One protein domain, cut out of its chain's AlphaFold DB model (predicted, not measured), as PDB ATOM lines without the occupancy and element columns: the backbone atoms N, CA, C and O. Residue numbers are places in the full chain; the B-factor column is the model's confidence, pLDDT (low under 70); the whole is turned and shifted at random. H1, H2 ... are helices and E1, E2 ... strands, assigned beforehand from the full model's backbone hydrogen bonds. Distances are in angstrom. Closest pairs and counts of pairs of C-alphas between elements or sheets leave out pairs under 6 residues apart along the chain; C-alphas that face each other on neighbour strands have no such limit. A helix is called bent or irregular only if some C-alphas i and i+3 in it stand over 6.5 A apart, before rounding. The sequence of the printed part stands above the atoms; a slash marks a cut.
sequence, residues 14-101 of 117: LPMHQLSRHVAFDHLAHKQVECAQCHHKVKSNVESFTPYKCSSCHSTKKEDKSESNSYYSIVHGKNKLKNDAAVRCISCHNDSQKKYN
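Overview. This is residues 14 to 101 of the 117 residues of the protein "Class III cytochrome C family protein" of Ferrimonas sediminum (UniProt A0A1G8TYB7). Two helices, the short H3 near the middle and the longer H4, run almost in line, and residues 96 to 101, of which 96 to 100 belong to H4, stick out at one end; the small helices H1 and H2 are grouped near H3, away from H4. A small two-stranded hairpin, E1 and E2, lies off to one side, and long loops, residues 27 to 50 and 77 to 88, make up much of the rest. The printed part has 88 residues, with E1, E2, H1, H2, H3 and H4 in that order along the chain; the sheet, E1 - E2, is antiparallel. The class is mostly helix, though under half of the residues are in named elements. The whole is compact, with a radius of gyration of the C-alphas of 13.1 A and spans of 34 by 29 by 29 A.

Along the chain. E1 is residues 14 to 16, 6.7 A long, and begins at C-alpha 14 (-17.642, 56.076, -3.145). E2 is residues 23 to 26, 9.8 A. H1 is residues 51 to 57, 10.5 A, beginning at C-alpha 51 (-11.665, 49.659, -7.761). H2, residues 63 to 66, is irregular: C-alphas 63 and 66 are 7.4 A apart. H3 is residues 71 to 76, 8.7 A. H4, residues 89 to 100, is 16.1 A long and ends at C-alpha 100 (-40.940, 50.144, -8.955).

Arrangement. E1 and E2 form an antiparallel hairpin at 143 degrees between directions; C-alphas 15 and 24, 4.6 A apart, face each other. N 16 and O 23, at 2.8 A, and N 14 and O 25, at 2.9 A, are within hydrogen-bond range. E1 and H1 are only just apart, at 8.0 A. H1 is close to H3 but not clearly touching it, about perpendicular at 76 degrees, the closest C-alphas being those of Ser 55 and Tyr 71, 6.4 A apart. H1 and H2 are apart. H2 and H3 touch only at the corner, the closest C-alphas being those of Lys 65 and Tyr 72, 5.8 A apart. H4 touches H3 with residues 89 to 91 alone, at a shallow tilt of 14 degrees, the same way; the closest C-alphas, of Val 75 and Cys 89, are 5.1 A apart. In H3 and H4 every O i to N i+4 pair is within hydrogen-bond range, in H1 2 of 3, and H2 is too short for such a pair.

Size, cuts and confidence. The C-alphas farthest apart, of Ser 44 and Asn 101, are 39.0 A apart. The printed part has no cut. The links E2 to H1, 24 residues, and H3 to H4, 12 residues, are long. Residues 28 to 34 stand free, as do 96 to 101, of which 96 to 100 belong to H4. Mean pLDDT of the printed part is 86.1; residues 43 to 48 and 50 to 53 are under 70.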
ATOM      1  N   LEU A  14     -18.968  56.124  -2.534       89.88
ATOM      2  CA  LEU A  14     -17.642  56.076  -3.145       89.88
ATOM      3  C   LEU A  14     -17.668  56.589  -4.592       89.88
ATOM      4  O   LEU A  14     -18.589  56.269  -5.345       89.88
ATOM      5  N   PRO A  15     -16.660  57.361  -5.027       88.69
ATOM      6  CA  PRO A  15     -16.596  57.845  -6.398       88.69
ATOM      7  C   PRO A  15     -16.093  56.762  -7.365       88.69
ATOM      8  O   PRO A  15     -15.056  56.133  -7.157       88.69
ATOM      9  N   MET A  16     -16.768  56.621  -8.504       88.44
ATOM     10  CA  MET A  16     -16.273  55.912  -9.683       88.44
ATOM     11  C   MET A  16     -15.450  56.880 -10.546       88.44
ATOM     12  O   MET A  16     -15.970  57.506 -11.469       88.44
ATOM     13  N   HIS A  17     -14.161  57.025 -10.228       82.12
ATOM     14  CA  HIS A  17     -13.256  58.013 -10.846       82.12
ATOM     15  C   HIS A  17     -12.484  57.533 -12.085       82.12
ATOM     16  O   HIS A  17     -11.506  58.147 -12.495       82.12
ATOM     17  N   GLN A  18     -12.882  56.402 -12.671       82.88
ATOM     18  CA  GLN A  18     -12.133  55.791 -13.778       82.88
ATOM     19  C   GLN A  18     -12.329  56.525 -15.117       82.88
ATOM     20  O   GLN A  18     -11.611  56.264 -16.079       82.88
ATOM     21  N   LEU A  19     -13.305  57.435 -15.186       80.88
ATOM     22  CA  LEU A  19     -13.610  58.274 -16.340       80.88
ATOM     23  C   LEU A  19     -13.735  59.739 -15.907       80.88
ATOM     24  O   LEU A  19     -14.013  60.034 -14.749       80.88
ATOM     25  N   SER A  20     -13.602  60.659 -16.866       78.69
ATOM     26  CA  SER A  20     -13.666  62.110 -16.625       78.69
ATOM     27  C   SER A  20     -14.988  62.584 -16.007       78.69
ATOM     28  O   SER A  20     -15.005  63.546 -15.240       78.69
ATOM     29  N   ARG A  21     -16.101  61.903 -16.314       85.56
ATOM     30  CA  ARG A  21     -17.402  62.119 -15.668       85.56
ATOM     31  C   ARG A  21     -17.570  61.133 -14.517       85.56
ATOM     32  O   ARG A  21     -17.981  59.995 -14.725       85.56
ATOM     33  N   HIS A  22     -17.258  61.609 -13.321       86.31
ATOM     34  CA  HIS A  22     -17.377  60.859 -12.078       86.31
ATOM     35  C   HIS A  22     -18.843  60.533 -11.760       86.31
ATOM     36  O   HIS A  22     -19.728  61.364 -11.968       86.31
ATOM     37  N   VAL A  23     -19.083  59.336 -11.226       92.38
ATOM     38  CA  VAL A  23     -20.381  58.903 -10.683       92.38
ATOM     39  C   VAL A  23     -20.189  58.539  -9.220       92.38
ATOM     40  O   VAL A  23     -19.201  57.898  -8.872       92.38
ATOM     41  N   ALA A  24     -21.115  58.948  -8.361       92.88
ATOM     42  CA  ALA A  24     -21.113  58.571  -6.956       92.88
ATOM     43  C   ALA A  24     -21.889  57.253  -6.787       92.88
ATOM     44  O   ALA A  24     -23.045  57.170  -7.198       92.88
ATOM     45  N   PHE A  25     -21.252  56.224  -6.227       93.44
ATOM     46  CA  PHE A  25     -21.846  54.906  -6.019       93.44
ATOM     47  C   PHE A  25     -22.126  54.666  -4.534       93.44
ATOM     48  O   PHE A  25     -21.224  54.737  -3.699       93.44
ATOM     49  N   ASP A  26     -23.385  54.381  -4.217       94.69
ATOM     50  CA  ASP A  26     -23.877  54.141  -2.862       94.69
ATOM     51  C   ASP A  26     -24.141  52.642  -2.651       94.69
ATOM     52  O   ASP A  26     -25.077  52.087  -3.232       94.69
ATOM     53  N   HIS A  27     -23.336  51.974  -1.821       94.44
ATOM     54  CA  HIS A  27     -23.535  50.551  -1.527       94.44
ATOM     55  C   HIS A  27     -24.773  50.294  -0.656       94.44
ATOM     56  O   HIS A  27     -25.382  49.231  -0.780       94.44
ATOM     57  N   LEU A  28     -25.206  51.256   0.169       93.75
ATOM     58  CA  LEU A  28     -26.389  51.097   1.023       93.75
ATOM     59  C   LEU A  28     -27.662  50.972   0.183       93.75
ATOM     60  O   LEU A  28     -28.533  50.154   0.491       93.75
ATOM     61  N   ALA A  29     -27.731  51.712  -0.928       92.88
ATOM     62  CA  ALA A  29     -28.803  51.590  -1.917       92.88
ATOM     63  C   ALA A  29     -28.834  50.209  -2.608       92.88
ATOM     64  O   ALA A  29     -29.866  49.815  -3.150       92.88
ATOM     65  N   HIS A  30     -27.733  49.453  -2.548       94.44
ATOM     66  CA  HIS A  30     -27.564  48.140  -3.171       94.44
ATOM     67  C   HIS A  30     -27.428  46.999  -2.152       94.44
ATOM     68  O   HIS A  30     -27.082  45.889  -2.534       94.44
ATOM     69  N   LYS A  31     -27.755  47.208  -0.869       92.44
ATOM     70  CA  LYS A  31     -27.582  46.194   0.195       92.44
ATOM     71  C   LYS A  31     -28.322  44.865  -0.026       92.44
ATOM     72  O   LYS A  31     -28.038  43.885   0.649       92.44
ATOM     73  N   GLN A  32     -29.319  44.850  -0.913       91.00
ATOM     74  CA  GLN A  32     -30.088  43.654  -1.293       91.00
ATOM     75  C   GLN A  32     -29.548  42.974  -2.565       91.00
ATOM     76  O   GLN A  32     -30.145  42.017  -3.053       91.00
ATOM     77  N   VAL A  33     -28.460  43.496  -3.133       92.00
ATOM     78  CA  VAL A  33     -27.770  42.953  -4.301       92.00
ATOM     79  C   VAL A  33     -26.566  42.162  -3.807       92.00
ATOM     80  O   VAL A  33     -25.723  42.684  -3.083       92.00
ATOM     81  N   GLU A  34     -26.470  40.898  -4.214       91.56
ATOM     82  CA  GLU A  34     -25.323  40.050  -3.881       91.56
ATOM     83  C   GLU A  34     -24.016  40.676  -4.385       91.56
ATOM     84  O   GLU A  34     -23.925  41.064  -5.553       91.56
ATOM     85  N   CYS A  35     -22.976  40.707  -3.542       89.62
ATOM     86  CA  CYS A  35     -21.681  41.318  -3.877       89.62
ATOM     87  C   CYS A  35     -21.131  40.808  -5.220       89.62
ATOM     88  O   CYS A  35     -20.669  41.599  -6.044       89.62
ATOM     89  N   ALA A  36     -21.259  39.501  -5.473       88.56
ATOM     90  CA  ALA A  36     -20.800  38.826  -6.685       88.56
ATOM     91  C   ALA A  36     -21.479  39.313  -7.979       88.56
ATOM     92  O   ALA A  36     -20.935  39.099  -9.063       88.56
ATOM     93  N   GLN A  37     -22.647  39.965  -7.900       90.56
ATOM     94  CA  GLN A  37     -23.306  40.533  -9.081       90.56
ATOM     95  C   GLN A  37     -22.545  41.733  -9.650       90.56
ATOM     96  O   GLN A  37     -22.682  42.004 -10.839       90.56
ATOM     97  N   CYS A  38     -21.724  42.415  -8.845       90.00
ATOM     98  CA  CYS A  38     -20.839  43.490  -9.305       90.00
ATOM     99  C   CYS A  38     -19.364  43.080  -9.185       90.00
ATOM    100  O   CYS A  38     -18.610  43.156 -10.155       90.00
ATOM    101  N   HIS A  39     -18.959  42.578  -8.018       88.62
ATOM    102  CA  HIS A  39     -17.614  42.080  -7.727       88.62
ATOM    103  C   HIS A  39     -17.453  40.621  -8.156       88.62
ATOM    104  O   HIS A  39     -17.175  39.741  -7.347       88.62
ATOM    105  N   HIS A  40     -17.634  40.349  -9.443       86.31
ATOM    106  CA  HIS A  40     -17.558  38.991  -9.965       86.31
ATOM    107  C   HIS A  40     -16.172  38.352  -9.780       86.31
ATOM    108  O   HIS A  40     -15.137  39.016  -9.651       86.31
ATOM    109  N   LYS A  41     -16.151  37.016  -9.819       82.44
ATOM    110  CA  LYS A  41     -14.906  36.243  -9.825       82.44
ATOM    111  C   LYS A  41     -14.122  36.521 -11.109       82.44
ATOM    112  O   LYS A  41     -14.693  36.576 -12.200       82.44
ATOM    113  N   VAL A  42     -12.808  36.670 -10.976       74.81
ATOM    114  CA  VAL A  42     -11.870  36.735 -12.111       74.81
ATOM    115  C   VAL A  42     -11.195  35.374 -12.322       74.81
ATOM    116  O   VAL A  42     -11.463  34.437 -11.575       74.81
ATOM    117  N   LYS A  43     -10.303  35.238 -13.319       65.75
ATOM    118  CA  LYS A  43      -9.595  33.979 -13.669       65.75
ATOM    119  C   LYS A  43      -8.983  33.208 -12.482       65.75
ATOM    120  O   LYS A  43      -8.780  32.008 -12.599       65.75
ATOM    121  N   SER A  44      -8.695  33.865 -11.358       61.97
ATOM    122  CA  SER A  44      -8.187  33.245 -10.128       61.97
ATOM    123  C   SER A  44      -9.273  32.757  -9.149       61.97
ATOM    124  O   SER A  44      -8.945  32.412  -8.020       61.97
ATOM    125  N   ASN A  45     -10.555  32.731  -9.539       61.06
ATOM    126  CA  ASN A  45     -11.720  32.374  -8.707       61.06
ATOM    127  C   ASN A  45     -11.954  33.248  -7.460       61.06
ATOM    128  O   ASN A  45     -12.832  32.943  -6.651       61.06
ATOM    129  N   VAL A  46     -11.230  34.360  -7.334       63.59
ATOM    130  CA  VAL A  46     -11.417  35.354  -6.272       63.59
ATOM    131  C   VAL A  46     -12.214  36.534  -6.824       63.59
ATOM    132  O   VAL A  46     -11.991  36.979  -7.950       63.59
ATOM    133  N   GLU A  47     -13.167  37.025  -6.040       62.97
ATOM    134  CA  GLU A  47     -13.898  38.263  -6.325       62.97
ATOM    135  C   GLU A  47     -12.957  39.474  -6.251       62.97
ATOM    136  O   GLU A  47     -12.120  39.579  -5.350       62.97
ATOM    137  N   SER A  48     -13.084  40.407  -7.194       69.31
ATOM    138  CA  SER A  48     -12.254  41.615  -7.213       69.31
ATOM    139  C   SER A  48     -12.976  42.800  -6.570       69.31
ATOM    140  O   SER A  48     -13.835  43.423  -7.190       69.31
ATOM    141  N   PHE A  49     -12.564  43.164  -5.353       72.62
ATOM    142  CA  PHE A  49     -13.113  44.306  -4.600       72.62
ATOM    143  C   PHE A  49     -12.322  45.610  -4.757       72.62
ATOM    144  O   PHE A  49     -12.753  46.666  -4.310       72.62
ATOM    145  N   THR A  50     -11.158  45.573  -5.406       68.25
ATOM    146  CA  THR A  50     -10.312  46.762  -5.565       68.25
ATOM    147  C   THR A  50     -10.728  47.572  -6.802       68.25
ATOM    148  O   THR A  50     -10.625  47.041  -7.914       68.25
ATOM    149  N   PRO A  51     -11.119  48.854  -6.662       61.62
ATOM    150  CA  PRO A  51     -11.665  49.659  -7.761       61.62
ATOM    151  C   PRO A  51     -10.679  49.875  -8.919       61.62
ATOM    152  O   PRO A  51     -11.087  49.815 -10.077       61.62
ATOM    153  N   TYR A  52      -9.377  50.021  -8.635       61.28
ATOM    154  CA  TYR A  52      -8.328  50.149  -9.662       61.28
ATOM    155  C   TYR A  52      -8.215  48.928 -10.579       61.28
ATOM    156  O   TYR A  52      -7.815  49.049 -11.734       61.28
ATOM    157  N   LYS A  53      -8.589  47.735 -10.095       68.25
ATOM    158  CA  LYS A  53      -8.526  46.535 -10.932       68.25
ATOM    159  C   LYS A  53      -9.603  46.534 -12.010       68.25
ATOM    160  O   LYS A  53      -9.366  46.001 -13.088       68.25
ATOM    161  N   CYS A  54     -10.744  47.180 -11.767       79.06
ATOM    162  CA  CYS A  54     -11.835  47.202 -12.734       79.06
ATOM    163  C   CYS A  54     -11.421  47.920 -14.030       79.06
ATOM    164  O   CYS A  54     -11.541  47.342 -15.105       79.06
ATOM    165  N   SER A  55     -10.827  49.114 -13.944       80.88
ATOM    166  CA  SER A  55     -10.317  49.836 -15.123       80.88
ATOM    167  C   SER A  55      -9.059  49.214 -15.736       80.88
ATOM    168  O   SER A  55      -8.819  49.378 -16.927       80.88
ATOM    169  N   SER A  56      -8.279  48.446 -14.967       83.19
ATOM    170  CA  SER A  56      -7.180  47.651 -15.535       83.19
ATOM    171  C   SER A  56      -7.663  46.461 -16.380       83.19
ATOM    172  O   SER A  56      -6.944  46.010 -17.266       83.19
ATOM    173  N   CYS A  57      -8.877  45.957 -16.124       84.62
ATOM    174  CA  CYS A  57      -9.497  44.868 -16.888       84.62
ATOM    175  C   CYS A  57     -10.430  45.373 -17.999       84.62
ATOM    176  O   CYS A  57     -10.564  44.722 -19.035       84.62
ATOM    177  N   HIS A  58     -11.071  46.521 -17.789       89.38
ATOM    178  CA  HIS A  58     -12.055  47.113 -18.686       89.38
ATOM    179  C   HIS A  58     -11.549  48.462 -19.183       89.38
ATOM    180  O   HIS A  58     -11.462  49.413 -18.407       89.38
ATOM    181  N   SER A  59     -11.237  48.552 -20.479       91.88
ATOM    182  CA  SER A  59     -10.620  49.752 -21.049       91.88
ATOM    183  C   SER A  59     -11.462  51.008 -20.814       91.88
ATOM    184  O   SER A  59     -12.675  51.019 -21.039       91.88
ATOM    185  N   THR A  60     -10.799  52.077 -20.374       91.88
ATOM    186  CA  THR A  60     -11.370  53.419 -20.193       91.88
ATOM    187  C   THR A  60     -11.091  54.341 -21.381       91.88
ATOM    188  O   THR A  60     -11.535  55.493 -21.384       91.88
ATOM    189  N   LYS A  61     -10.376  53.851 -22.403       91.06
ATOM    190  CA  LYS A  61     -10.081  54.612 -23.618       91.06
ATOM    191  C   LYS A  61     -11.363  54.908 -24.390       91.06
ATOM    192  O   LYS A  61     -12.294  54.102 -24.431       91.06
ATOM    193  N   LYS A  62     -11.419  56.087 -25.009       89.25
ATOM    194  CA  LYS A  62     -12.627  56.573 -25.690       89.25
ATOM    195  C   LYS A  62     -12.929  55.755 -26.946       89.25
ATOM    196  O   LYS A  62     -14.093  55.497 -27.237       89.25
ATOM    197  N   GLU A  63     -11.886  55.371 -27.663       91.75
ATOM    198  CA  GLU A  63     -11.903  54.541 -28.863       91.75
ATOM    199  C   GLU A  63     -12.459  53.135 -28.597       91.75
ATOM    200  O   GLU A  63     -13.180  52.608 -29.436       91.75
ATOM    201  N   ASP A  64     -12.257  52.591 -27.393       91.19
ATOM    202  CA  ASP A  64     -12.728  51.252 -27.020       91.19
ATOM    203  C   ASP A  64     -14.184  51.257 -26.527       91.19
ATOM    204  O   ASP A  64     -14.730  50.220 -26.161       91.19
ATOM    205  N   LYS A  65     -14.857  52.413 -26.483       88.12
ATOM    206  CA  LYS A  65     -16.200  52.556 -25.897       88.12
ATOM    207  C   LYS A  65     -17.243  51.617 -26.521       88.12
ATOM    208  O   LYS A  65     -18.190  51.235 -25.833       88.12
ATOM    209  N   SER A  66     -17.099  51.272 -27.801       88.19
ATOM    210  CA  SER A  66     -17.969  50.315 -28.499       88.19
ATOM    211  C   SER A  66     -17.726  48.865 -28.090       88.19
ATOM    212  O   SER A  66     -18.624  48.037 -28.242       88.19
ATOM    213  N   GLU A  67     -16.551  48.556 -27.545       91.81
ATOM    214  CA  GLU A  67     -16.198  47.204 -27.144       91.81
ATOM    215  C   GLU A  67     -17.062  46.754 -25.974       91.81
ATOM    216  O   GLU A  67     -17.314  47.495 -25.016       91.81
ATOM    217  N   SER A  68     -17.533  45.512 -26.053       87.94
ATOM    218  CA  SER A  68     -18.502  44.956 -25.100       87.94
ATOM    219  C   SER A  68     -17.982  44.887 -23.660       87.94
ATOM    220  O   SER A  68     -18.789  44.948 -22.724       87.94
ATOM    221  N   ASN A  69     -16.657  44.791 -23.498       88.44
ATOM    222  CA  ASN A  69     -15.928  44.723 -22.235       88.44
ATOM    223  C   ASN A  69     -15.279  46.059 -21.832       88.44
ATOM    224  O   ASN A  69     -14.557  46.084 -20.837       88.44
ATOM    225  N   SER A  70     -15.495  47.155 -22.563       92.56
ATOM    226  CA  SER A  70     -15.008  48.468 -22.131       92.56
ATOM    227  C   SER A  70     -15.690  48.907 -20.841       92.56
ATOM    228  O   SER A  70     -16.827  48.512 -20.560       92.56
ATOM    229  N   TYR A  71     -15.027  49.770 -20.070       92.56
ATOM    230  CA  TYR A  71     -15.561  50.292 -18.813       92.56
ATOM    231  C   TYR A  71     -16.925  50.963 -19.024       92.56
ATOM    232  O   TYR A  71     -17.860  50.786 -18.246       92.56
ATOM    233  N   TYR A  72     -17.074  51.687 -20.137       92.81
ATOM    234  CA  TYR A  72     -18.349  52.289 -20.501       92.81
ATOM    235  C   TYR A  72     -19.430  51.233 -20.755       92.81
ATOM    236  O   TYR A  72     -20.530  51.358 -20.211       92.81
ATOM    237  N   SER A  73     -19.137  50.208 -21.557       92.38
ATOM    238  CA  SER A  73     -20.111  49.180 -21.936       92.38
ATOM    239  C   SER A  73     -20.567  48.333 -20.755       92.38
ATOM    240  O   SER A  73     -21.761  48.029 -20.668       92.38
ATOM    241  N   ILE A  74     -19.673  47.969 -19.832       92.00
ATOM    242  CA  ILE A  74     -20.052  47.171 -18.654       92.00
ATOM    243  C   ILE A  74     -20.950  47.945 -17.678       92.00
ATOM    244  O   ILE A  74     -21.746  47.340 -16.970       92.00
ATOM    245  N   VAL A  75     -20.898  49.280 -17.686       93.00
ATOM    246  CA  VAL A  75     -21.790  50.131 -16.880       93.00
ATOM    247  C   VAL A  75     -23.098  50.428 -17.627       93.00
ATOM    248  O   VAL A  75     -24.188  50.281 -17.069       93.00
ATOM    249  N   HIS A  76     -23.014  50.817 -18.904       94.31
ATOM    250  CA  HIS A  76     -24.136  51.383 -19.668       94.31
ATOM    251  C   HIS A  76     -24.875  50.387 -20.569       94.31
ATOM    252  O   HIS A  76     -25.891  50.740 -21.174       94.31
ATOM    253  N   GLY A  77     -24.384  49.153 -20.693       93.56
ATOM    254  CA  GLY A  77     -25.040  48.118 -21.485       93.56
ATOM    255  C   GLY A  77     -26.458  47.862 -20.975       93.56
ATOM    256  O   GLY A  77     -26.664  47.510 -19.816       93.56
ATOM    257  N   LYS A  78     -27.452  48.064 -21.847       91.38
ATOM    258  CA  LYS A  78     -28.876  47.947 -21.492       91.38
ATOM    259  C   LYS A  78     -29.333  46.498 -21.338       91.38
ATOM    260  O   LYS A  78     -30.253  46.218 -20.574       91.38
ATOM    261  N   ASN A  79     -28.688  45.597 -22.071       86.81
ATOM    262  CA  ASN A  79     -29.048  44.192 -22.146       86.81
ATOM    263  C   ASN A  79     -28.091  43.367 -21.289       86.81
ATOM    264  O   ASN A  79     -26.887  43.624 -21.288       86.81
ATOM    265  N   LYS A  80     -28.629  42.345 -20.621       83.50
ATOM    266  CA  LYS A  80     -27.823  41.274 -20.028       83.50
ATOM    267  C   LYS A  80     -27.192  40.490 -21.173       83.50
ATOM    268  O   LYS A  80     -27.920  40.074 -22.080       83.50
ATOM    269  N   LEU A  81     -25.878  40.286 -21.162       84.25
ATOM    270  CA  LEU A  81     -25.254  39.374 -22.119       84.25
ATOM    271  C   LEU A  81     -25.166  37.974 -21.516       84.25
ATOM    272  O   LEU A  81     -24.914  37.808 -20.327       84.25
ATOM    273  N   LYS A  82     -25.342  36.950 -22.357       77.69
ATOM    274  CA  LYS A  82     -25.335  35.536 -21.941       77.69
ATOM    275  C   LYS A  82     -24.043  35.118 -21.221       77.69
ATOM    276  O   LYS A  82     -24.078  34.207 -20.405       77.69
ATOM    277  N   ASN A  83     -22.934  35.795 -21.519       80.81
ATOM    278  CA  ASN A  83     -21.604  35.495 -20.992       80.81
ATOM    279  C   ASN A  83     -21.050  36.632 -20.113       80.81
ATOM    280  O   ASN A  83     -19.839  36.707 -19.910       80.81
ATOM    281  N   ASP A  84     -21.904  37.544 -19.636       85.69
ATOM    282  CA  ASP A  84     -21.466  38.568 -18.687       85.69
ATOM    283  C   ASP A  84     -21.132  37.907 -17.341       85.69
ATOM    284  O   ASP A  84     -21.953  37.201 -16.757       85.69
ATOM    285  N   ALA A  85     -19.925  38.158 -16.833       86.25
ATOM    286  CA  ALA A  85     -19.507  37.675 -15.518       86.25
ATOM    287  C   ALA A  85     -20.183  38.438 -14.360       86.25
ATOM    288  O   ALA A  85     -20.263  37.917 -13.251       86.25
ATOM    289  N   ALA A  86     -20.666  39.656 -14.626       89.44
ATOM    290  CA  ALA A  86     -21.338  40.546 -13.685       89.44
ATOM    291  C   ALA A  86     -22.530  41.253 -14.336       89.44
ATOM    292  O   ALA A  86     -22.602  41.426 -15.551       89.44
ATOM    293  N   VAL A  87     -23.453  41.716 -13.501       92.88
ATOM    294  CA  VAL A  87     -24.607  42.510 -13.911       92.88
ATOM    295  C   VAL A  87     -24.175  43.942 -14.231       92.88
ATOM    296  O   VAL A  87     -23.470  44.592 -13.463       92.88
ATOM    297  N   ARG A  88     -24.659  44.464 -15.362       93.44
ATOM    298  CA  ARG A  88     -24.444  45.854 -15.789       93.44
ATOM    299  C   ARG A  88     -25.404  46.806 -15.076       93.44
ATOM    300  O   ARG A  88     -26.595  46.494 -14.970       93.44
ATOM    301  N   CYS A  89     -24.930  47.990 -14.680       95.31
ATOM    302  CA  CYS A  89     -25.717  48.971 -13.917       95.31
ATOM    303  C   CYS A  89     -27.038  49.317 -14.619       95.31
ATOM    304  O   CYS A  89     -28.117  49.101 -14.070       95.31
ATOM    305  N   ILE A  90     -26.965  49.775 -15.875       95.50
ATOM    306  CA  ILE A  90     -28.157  50.187 -16.628       95.50
ATOM    307  C   ILE A  90     -29.086  49.005 -16.919       95.50
ATOM    308  O   ILE A  90     -30.303  49.180 -16.940       95.50
ATOM    309  N   SER A  91     -28.555  47.794 -17.094       94.69
ATOM    310  CA  SER A  91     -29.402  46.614 -17.270       94.69
ATOM    311  C   SER A  91     -30.245  46.325 -16.019       94.69
ATOM    312  O   SER A  91     -31.464  46.198 -16.129       94.69
ATOM    313  N   CYS A  92     -29.634  46.313 -14.830       95.31
ATOM    314  CA  CYS A  92     -30.354  46.132 -13.563       95.31
ATOM    315  C   CYS A  92     -31.321  47.291 -13.268       95.31
ATOM    316  O   CYS A  92     -32.461  47.080 -12.846       95.31
ATOM    317  N   HIS A  93     -30.892  48.524 -13.532       95.25
ATOM    318  CA  HIS A  93     -31.700  49.720 -13.310       95.25
ATOM    319  C   HIS A  93     -32.925  49.779 -14.227       95.25
ATOM    320  O   HIS A  93     -33.991  50.186 -13.774       95.25
ATOM    321  N   ASN A  94     -32.823  49.309 -15.475       93.31
ATOM    322  CA  ASN A  94     -33.984  49.166 -16.357       93.31
ATOM    323  C   ASN A  94     -35.028  48.205 -15.766       93.31
ATOM    324  O   ASN A  94     -36.224  48.494 -15.818       93.31
ATOM    325  N   ASP A  95     -34.596  47.070 -15.210       92.00
ATOM    326  CA  ASP A  95     -35.498  46.102 -14.573       92.00
ATOM    327  C   ASP A  95     -36.132  46.692 -13.302       92.00
ATOM    328  O   ASP A  95     -37.344  46.584 -13.096       92.00
ATOM    329  N   SER A  96     -35.338  47.395 -12.491       91.44
ATOM    330  CA  SER A  96     -35.803  48.061 -11.268       91.44
ATOM    331  C   SER A  96     -36.800  49.182 -11.566       91.44
ATOM    332  O   SER A  96     -37.865  49.237 -10.953       91.44
ATOM    333  N   GLN A  97     -36.526  50.028 -12.560       90.31
ATOM    334  CA  GLN A  97     -37.445  51.082 -12.993       90.31
ATOM    335  C   GLN A  97     -38.773  50.490 -13.482       90.31
ATOM    336  O   GLN A  97     -39.841  50.969 -13.103       90.31
ATOM    337  N   LYS A  98     -38.735  49.405 -14.268       88.88
ATOM    338  CA  LYS A  98     -39.955  48.712 -14.716       88.88
ATOM    339  C   LYS A  98     -40.791  48.171 -13.557       88.88
ATOM    340  O   LYS A  98     -42.017  48.151 -13.681       88.88
ATOM    341  N   LYS A  99     -40.138  47.721 -12.479       87.88
ATOM    342  CA  LYS A  99     -40.780  47.122 -11.304       87.88
ATOM    343  C   LYS A  99     -41.350  48.161 -10.338       87.88
ATOM    344  O   LYS A  99     -42.455  47.961  -9.847       87.88
ATOM    345  N   TYR A 100     -40.612  49.235 -10.058       83.56
ATOM    346  CA  TYR A 100     -40.940  50.144  -8.955       83.56
ATOM    347  C   TYR A 100     -41.529  51.483  -9.406       83.56
ATOM    348  O   TYR A 100     -42.437  51.983  -8.750       83.56
ATOM    349  N   ASN A 101     -41.059  52.067 -10.514       79.50
ATOM    350  CA  ASN A 101     -41.604  53.327 -11.027       79.50
ATOM    351  C   ASN A 101     -41.206  53.563 -12.493       79.50
ATOM    352  O   ASN A 101     -40.144  54.111 -12.783       79.50
TER     353      ASN A 101